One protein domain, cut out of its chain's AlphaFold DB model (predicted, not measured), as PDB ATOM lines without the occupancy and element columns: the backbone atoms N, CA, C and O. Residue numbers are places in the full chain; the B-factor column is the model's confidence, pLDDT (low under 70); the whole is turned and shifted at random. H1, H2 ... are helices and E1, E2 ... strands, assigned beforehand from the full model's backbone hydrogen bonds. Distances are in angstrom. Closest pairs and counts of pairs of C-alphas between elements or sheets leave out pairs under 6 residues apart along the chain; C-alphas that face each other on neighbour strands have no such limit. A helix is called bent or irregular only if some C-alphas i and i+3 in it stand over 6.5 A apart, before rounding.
ATOM      1  N   ALA A  20     109.008  92.107 122.708       78.94
ATOM      2  CA  ALA A  20     109.811  91.403 121.703       78.94
ATOM      3  C   ALA A  20     109.416  91.839 120.280       78.94
ATOM      4  O   ALA A  20     108.834  91.078 119.511       78.94
ATOM      5  N   GLN A  21     109.672  93.102 119.966       90.19
ATOM      6  CA  GLN A  21     109.437  93.687 118.653       90.19
ATOM      7  C   GLN A  21     110.683  93.568 117.778       90.19
ATOM      8  O   GLN A  21     111.810  93.717 118.252       90.19
ATOM      9  N   VAL A  22     110.474  93.303 116.493       94.25
ATOM     10  CA  VAL A  22     111.545  93.196 115.502       94.25
ATOM     11  C   VAL A  22     111.488  94.412 114.587       94.25
ATOM     12  O   VAL A  22     110.522  94.606 113.852       94.25
ATOM     13  N   GLY A  23     112.542  95.223 114.640       95.50
ATOM     14  CA  GLY A  23     112.781  96.323 113.713       95.50
ATOM     15  C   GLY A  23     113.798  95.939 112.651       95.50
ATOM     16  O   GLY A  23     114.854  95.397 112.979       95.50
ATOM     17  N   ILE A  24     113.527  96.263 111.391       97.44
ATOM     18  CA  ILE A  24     114.527  96.256 110.322       97.44
ATOM     19  C   ILE A  24     114.666  97.687 109.829       97.44
ATOM     20  O   ILE A  24     113.688  98.283 109.388       97.44
ATOM     21  N   ARG A  25     115.886  98.233 109.928       96.25
ATOM     22  CA  ARG A  25     116.235  99.618 109.550       96.25
ATOM     23  C   ARG A  25     115.476 100.727 110.300       96.25
ATOM     24  O   ARG A  25     115.684 101.891 109.999       96.25
ATOM     25  N   THR A  26     114.740 100.389 111.356       95.38
ATOM     26  CA  THR A  26     114.180 101.336 112.331       95.38
ATOM     27  C   THR A  26     114.645 100.979 113.743       95.38
ATOM     28  O   THR A  26     114.613  99.815 114.145       95.38
ATOM     29  N   GLN A  27     115.096 101.978 114.507       92.19
ATOM     30  CA  GLN A  27     115.478 101.815 115.921       92.19
ATOM     31  C   GLN A  27     114.270 101.863 116.862       92.19
ATOM     32  O   GLN A  27     114.379 101.527 118.039       92.19
ATOM     33  N   ASN A  28     113.120 102.268 116.331       92.44
ATOM     34  CA  ASN A  28     111.907 102.519 117.081       92.44
ATOM     35  C   ASN A  28     110.715 101.820 116.402       92.44
ATOM     36  O   ASN A  28     109.856 102.475 115.797       92.44
ATOM     37  N   PRO A  29     110.665 100.472 116.448       95.00
ATOM     38  CA  PRO A  29     109.534  99.714 115.926       95.00
ATOM     39  C   PRO A  29     108.216 100.193 116.544       95.00
ATOM     40  O   PRO A  29     108.125 100.339 117.758       95.00
ATOM     41  N   GLN A  30     107.198 100.428 115.713       94.12
ATOM     42  CA  GLN A  30     105.869 100.878 116.157       94.12
ATOM     43  C   GLN A  30     104.872  99.719 116.288       94.12
ATOM     44  O   GLN A  30     103.708  99.908 116.629       94.12
ATOM     45  N   SER A  31     105.316  98.509 115.967       94.00
ATOM     46  CA  SER A  31     104.510  97.298 115.906       94.00
ATOM     47  C   SER A  31     105.394  96.079 116.184       94.00
ATOM     48  O   SER A  31     106.611  96.202 116.343       94.00
ATOM     49  N   THR A  32     104.794  94.888 116.257       95.00
ATOM     50  CA  THR A  32     105.516  93.638 116.536       95.00
ATOM     51  C   THR A  32     106.599  93.350 115.497       95.00
ATOM     52  O   THR A  32     107.681  92.887 115.856       95.00
ATOM     53  N   PHE A  33     106.341  93.658 114.227       96.38
ATOM     54  CA  PHE A  33     107.342  93.622 113.168       96.38
ATOM     55  C   PHE A  33     107.244  94.895 112.337       96.38
ATOM     56  O   PHE A  33     106.196  95.155 111.752       96.38
ATOM     57  N   HIS A  34     108.326  95.670 112.288       97.56
ATOM     58  CA  HIS A  34     108.386  96.948 111.589       97.56
ATOM     59  C   HIS A  34     109.613  96.989 110.673       97.56
ATOM     60  O   HIS A  34     110.748  96.887 111.140       97.56
ATOM     61  N   VAL A  35     109.386  97.147 109.373       98.06
ATOM     62  CA  VAL A  35     110.427  97.364 108.367       98.06
ATOM     63  C   VAL A  35     110.297  98.782 107.836       98.06
ATOM     64  O   VAL A  35     109.227  99.136 107.359       98.06
ATOM     65  N   ASP A  36     111.392  99.534 107.888       97.25
ATOM     66  CA  ASP A  36     111.512 100.889 107.343       97.25
ATOM     67  C   ASP A  36     112.482 100.851 106.157       97.25
ATOM     68  O   ASP A  36     113.697 100.683 106.320       97.25
ATOM     69  N   GLY A  37     111.951 100.904 104.935       96.44
ATOM     70  CA  GLY A  37     112.752 100.729 103.724       96.44
ATOM     71  C   GLY A  37     113.855 101.781 103.598       96.44
ATOM     72  O   GLY A  37     115.011 101.458 103.292       96.44
ATOM     73  N   SER A  38     113.519 103.034 103.883       96.81
ATOM     74  CA  SER A  38     114.410 104.182 103.743       96.81
ATOM     75  C   SER A  38     115.295 104.390 104.969       96.81
ATOM     76  O   SER A  38     116.358 105.001 104.852       96.81
ATOM     77  N   GLY A  39     114.936 103.828 106.122       96.44
ATOM     78  CA  GLY A  39     115.577 104.105 107.408       96.44
ATOM     79  C   GLY A  39     115.352 105.547 107.865       96.44
ATOM     80  O   GLY A  39     116.259 106.151 108.439       96.44
ATOM     81  N   ASN A  40     114.208 106.135 107.508       95.94
ATOM     82  CA  ASN A  40     113.913 107.550 107.737       95.94
ATOM     83  C   ASN A  40     113.023 107.787 108.974       95.94
ATOM     84  O   ASN A  40     112.716 108.942 109.290       95.94
ATOM     85  N   ASN A  41     112.644 106.723 109.690       96.06
ATOM     86  CA  ASN A  41     111.839 106.825 110.894       96.06
ATOM     87  C   ASN A  41     112.593 107.485 112.054       96.06
ATOM     88  O   ASN A  41     113.791 107.255 112.256       96.06
ATOM     89  N   PRO A  42     111.894 108.290 112.873       96.06
ATOM     90  CA  PRO A  42     112.515 108.957 114.002       96.06
ATOM     91  C   PRO A  42     112.939 107.939 115.068       96.06
ATOM     92  O   PRO A  42     112.226 106.979 115.372       96.06
ATOM     93  N   ALA A  43     114.082 108.200 115.708       94.62
ATOM     94  CA  ALA A  43     114.617 107.359 116.783       94.62
ATOM     95  C   ALA A  43     113.677 107.239 118.001       94.62
ATOM     96  O   ALA A  43     113.845 106.340 118.820       94.62
ATOM     97  N   THR A  44     112.695 108.136 118.131       93.25
ATOM     98  CA  THR A  44     111.655 108.111 119.171       93.25
ATOM     99  C   THR A  44     110.338 108.660 118.618       93.25
ATOM    100  O   THR A  44     110.362 109.479 117.699       93.25
ATOM    101  N   GLY A  45     109.202 108.265 119.199       92.50
ATOM    102  CA  GLY A  45     107.870 108.725 118.776       92.50
ATOM    103  C   GLY A  45     107.338 108.024 117.520       92.50
ATOM    104  O   GLY A  45     107.963 107.108 117.002       92.50
ATOM    105  N   ALA A  46     106.164 108.422 117.036       94.06
ATOM    106  CA  ALA A  46     105.597 107.825 115.827       94.06
ATOM    107  C   ALA A  46     106.220 108.444 114.553       94.06
ATOM    108  O   ALA A  46     106.402 109.665 114.507       94.06
ATOM    109  N   PRO A  47     106.505 107.643 113.510       95.75
ATOM    110  CA  PRO A  47     106.736 108.120 112.150       95.75
ATOM    111  C   PRO A  47     105.668 109.107 111.684       95.75
ATOM    112  O   PRO A  47     104.480 108.940 111.971       95.75
ATOM    113  N   SER A  48     106.075 110.124 110.922       96.19
ATOM    114  CA  SER A  48     105.106 110.960 110.211       96.19
ATOM    115  C   SER A  48     104.420 110.160 109.098       96.19
ATOM    116  O   SER A  48     104.939 109.141 108.648       96.19
ATOM    117  N   ALA A  49     103.291 110.652 108.580       94.12
ATOM    118  CA  ALA A  49     102.635 110.025 107.429       94.12
ATOM    119  C   ALA A  49     103.548 109.937 106.191       94.12
ATOM    120  O   ALA A  49     103.405 109.013 105.399       94.12
ATOM    121  N   ALA A  50     104.491 110.875 106.032       95.31
ATOM    122  CA  ALA A  50     105.465 110.853 104.946       95.31
ATOM    123  C   ALA A  50     106.523 109.756 105.151       95.31
ATOM    124  O   ALA A  50     106.846 109.046 104.203       95.31
ATOM    125  N   ASN A  51     107.012 109.584 106.383       96.12
ATOM    126  CA  ASN A  51     107.945 108.507 106.726       96.12
ATOM    127  C   ASN A  51     107.294 107.131 106.561       96.12
ATOM    128  O   ASN A  51     107.838 106.253 105.908       96.12
ATOM    129  N   ALA A  52     106.059 106.995 107.048       96.62
ATOM    130  CA  ALA A  52     105.327 105.739 107.002       96.62
ATOM    131  C   ALA A  52     105.077 105.212 105.580       96.62
ATOM    132  O   ALA A  52     104.753 104.037 105.441       96.62
ATOM    133  N   THR A  53     105.203 106.041 104.531       96.69
ATOM    134  CA  THR A  53     104.909 105.637 103.142       96.69
ATOM    135  C   THR A  53     105.792 104.505 102.620       96.69
ATOM    136  O   THR A  53     105.363 103.776 101.724       96.69
ATOM    137  N   ASP A  54     106.981 104.324 103.194       96.50
ATOM    138  CA  ASP A  54     107.899 103.234 102.863       96.50
ATOM    139  C   ASP A  54     108.013 102.158 103.957       96.50
ATOM    140  O   ASP A  54     108.836 101.241 103.854       96.50
ATOM    141  N   ASP A  55     107.125 102.218 104.953       97.81
ATOM    142  CA  ASP A  55     107.064 101.251 106.041       97.81
ATOM    143  C   ASP A  55     106.187 100.036 105.696       97.81
ATOM    144  O   ASP A  55     105.139 100.122 105.040       97.81
ATOM    145  N   PHE A  56     106.594  98.884 106.227       98.38
ATOM    146  CA  PHE A  56     105.793  97.669 106.318       98.38
ATOM    147  C   PHE A  56     105.673  97.256 107.783       98.38
ATOM    148  O   PHE A  56     106.681  97.101 108.478       98.38
ATOM    149  N   VAL A  57     104.446  97.023 108.251       98.12
ATOM    150  CA  VAL A  57     104.189  96.643 109.644       98.12
ATOM    151  C   VAL A  57     103.317  95.405 109.769       98.12
ATOM    152  O   VAL A  57     102.371  95.223 109.010       98.12
ATOM    153  N   VAL A  58     103.574  94.603 110.804       98.00
ATOM    154  CA  VAL A  58     102.633  93.611 111.336       98.00
ATOM    155  C   VAL A  58     102.389  93.917 112.809       98.00
ATOM    156  O   VAL A  58     103.305  93.918 113.635       98.00
ATOM    157  N   THR A  59     101.134  94.202 113.138       95.94
ATOM    158  CA  THR A  59     100.691  94.507 114.506       95.94
ATOM    159  C   THR A  59     100.517  93.237 115.337       95.94
ATOM    160  O   THR A  59     100.349  92.141 114.801       95.94
ATOM    161  N   SER A  60     100.459  93.381 116.661       94.00
ATOM    162  CA  SER A  60     100.179  92.273 117.588       94.00
ATOM    163  C   SER A  60      98.811  91.612 117.362       94.00
ATOM    164  O   SER A  60      98.632  90.444 117.693       94.00
ATOM    165  N   ASN A  61      97.864  92.325 116.743       93.94
ATOM    166  CA  ASN A  61      96.544  91.808 116.361       93.94
ATOM    167  C   ASN A  61      96.550  91.071 115.002       93.94
ATOM    168  O   ASN A  61      95.497  90.657 114.501       93.94
ATOM    169  N   GLY A  62      97.724  90.933 114.376       95.69
ATOM    170  CA  GLY A  62      97.910  90.283 113.080       95.69
ATOM    171  C   GLY A  62      97.405  91.100 111.889       95.69
ATOM    172  O   GLY A  62      97.112  90.521 110.848       95.69
ATOM    173  N   ASN A  63      97.244  92.417 112.043       96.56
ATOM    174  CA  ASN A  63      96.968  93.313 110.919       96.56
ATOM    175  C   ASN A  63      98.281  93.738 110.260       96.56
ATOM    176  O   ASN A  63      99.221  94.100 110.977       96.56
ATOM    177  N   THR A  64      98.301  93.747 108.930       98.19
ATOM    178  CA  THR A  64      99.443  94.151 108.108       98.19
ATOM    179  C   THR A  64      99.194  95.520 107.482       98.19
ATOM    180  O   THR A  64      98.165  95.723 106.840       98.19
ATOM    181  N   GLY A  65     100.140  96.441 107.650       97.38
ATOM    182  CA  GLY A  65     100.131  97.769 107.038       97.38
ATOM    183  C   GLY A  65     101.244  97.917 106.002       97.38
ATOM    184  O   GLY A  65     102.361  97.456 106.238       97.38
ATOM    185  N   ILE A  66     100.944  98.549 104.867       97.62
ATOM    186  CA  ILE A  66     101.923  98.971 103.852       97.62
ATOM    187  C   ILE A  66     101.720 100.464 103.604       97.62
ATOM    188  O   ILE A  66     100.628 100.879 103.214       97.62
ATOM    189  N   GLY A  67     102.743 101.280 103.847       96.81
ATOM    190  CA  GLY A  67     102.609 102.736 103.755       96.81
ATOM    191  C   GLY A  67     101.861 103.377 104.943       96.81
ATOM    192  O   GLY A  67     101.506 104.558 104.898       96.81
ATOM    193  N   ILE A  68     101.535 102.582 105.970       95.62
ATOM    194  CA  ILE A  68     100.726 102.955 107.136       95.62
ATOM    195  C   ILE A  68     101.123 102.108 108.349       95.62
ATOM    196  O   ILE A  68     101.241 100.888 108.250       95.62
ATOM    197  N   ILE A  69     101.291 102.741 109.511       95.56
ATOM    198  CA  ILE A  69     101.780 102.082 110.738       95.56
ATOM    199  C   ILE A  69     100.666 101.624 111.695       95.56
ATOM    200  O   ILE A  69     100.896 100.787 112.565       95.56
ATOM    201  N   THR A  70      99.442 102.132 111.523       94.38
ATOM    202  CA  THR A  70      98.254 101.775 112.320       94.38
ATOM    203  C   THR A  70      97.144 101.220 111.418       94.38
ATOM    204  O   THR A  70      96.147 101.909 111.191       94.38
ATOM    205  N   PRO A  71      97.305 100.004 110.863       95.19
ATOM    206  CA  PRO A  71      96.336  99.422 109.939       95.19
ATOM    207  C   PRO A  71      94.980  99.178 110.619       95.19
ATOM    208  O   PRO A  71      94.900  98.494 111.648       95.19
ATOM    209  N   ALA A  72      93.902  99.693 110.024       90.50
ATOM    210  CA  ALA A  72      92.538  99.543 110.538       90.50
ATOM    211  C   ALA A  72      91.878  98.216 110.115       90.50
ATOM    212  O   ALA A  72      90.831  97.840 110.642       90.50
ATOM    213  N   GLN A  73      92.486  97.505 109.165       88.44
ATOM    214  CA  GLN A  73      92.005  96.246 108.594       88.44
ATOM    215  C   GLN A  73      93.113  95.189 108.580       88.44
ATOM    216  O   GLN A  73      94.275  95.484 108.852       88.44
ATOM    217  N   LYS A  74      92.762  93.934 108.257       91.00
ATOM    218  CA  LYS A  74      93.730  92.821 108.206       91.00
ATOM    219  C   LYS A  74      94.885  93.074 107.237       91.00
ATOM    220  O   LYS A  74      96.016  92.716 107.546       91.00
ATOM    221  N   LEU A  75      94.595  93.707 106.107       93.50
ATOM    222  CA  LEU A  75      95.575  94.282 105.198       93.50
ATOM    223  C   LEU A  75      95.119  95.706 104.885       93.50
ATOM    224  O   LEU A  75      94.012  95.886 104.382       93.50
ATOM    225  N   ASP A  76      95.955  96.686 105.201       90.94
ATOM    226  CA  ASP A  76      95.698  98.106 104.969       90.94
ATOM    227  C   ASP A  76      96.865  98.698 104.171       90.94
ATOM    228  O   ASP A  76      98.030  98.532 104.541       90.94
ATOM    229  N   ILE A  77      96.559  99.320 103.036       92.88
ATOM    230  CA  ILE A  77      97.555  99.836 102.095       92.88
ATOM    231  C   ILE A  77      97.246 101.308 101.866       92.88
ATOM    232  O   ILE A  77      96.259 101.651 101.217       92.88
ATOM    233  N   ASN A  78      98.127 102.178 102.347       90.25
ATOM    234  CA  ASN A  78      98.097 103.593 102.007       90.25
ATOM    235  C   ASN A  78      98.841 103.802 100.680       90.25
ATOM    236  O   ASN A  78     100.018 104.157 100.643       90.25
TER     237      ASN A  78
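Overview. This is residues 20 to 78 of the 231 residues of an uncharacterized protein of Chryseobacterium piperi (UniProt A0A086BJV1). With little regular structure, the domain is a small wall of five short strands, E1 to E5, with loops such as residues 37 to 50 over one face. H1 only grazes it. The 59 printed residues, under half in named elements, run E1 E2 H1 E3 E4 E5; the mixed sheet has the order E1 E2 E3 E4 E5, class mostly strand. It is compact, radius of gyration of the C-alphas 9.9 A, spans 26 by 26 by 17 A.

Arrangement. E2, residues 33 to 36, and E3, residues 55 to 58, are antiparallel, N 35 and O 56 at 2.8 A. E3 and E4, residues 64 to 66, form a hairpin, N 57 and O 65 at 2.9 A. Edge strand E1, residues 22 to 24, is parallel to E2, N 24 and O 34 at 2.9 A. Edge strand E5, residues 75 to 77, is parallel to E4, N 66 and O 76 at 2.9 A. H1, residues 51 to 54, too short for O i to N i+4 pairs, is only just irregular: C-alphas 51 and 54 are 6.5 A apart.

Along the chain. E1 begins at C-alpha 22 (111.545, 93.196, 115.502); E5 ends at C-alpha 77 (97.555, 99.836, 102.095). E3 measures 10.3 A, E2 10.2 A.

Size, cuts and confidence. The printed part has no cut. E2 to H1 is a long link. No printed residue is under 70 in pLDDT.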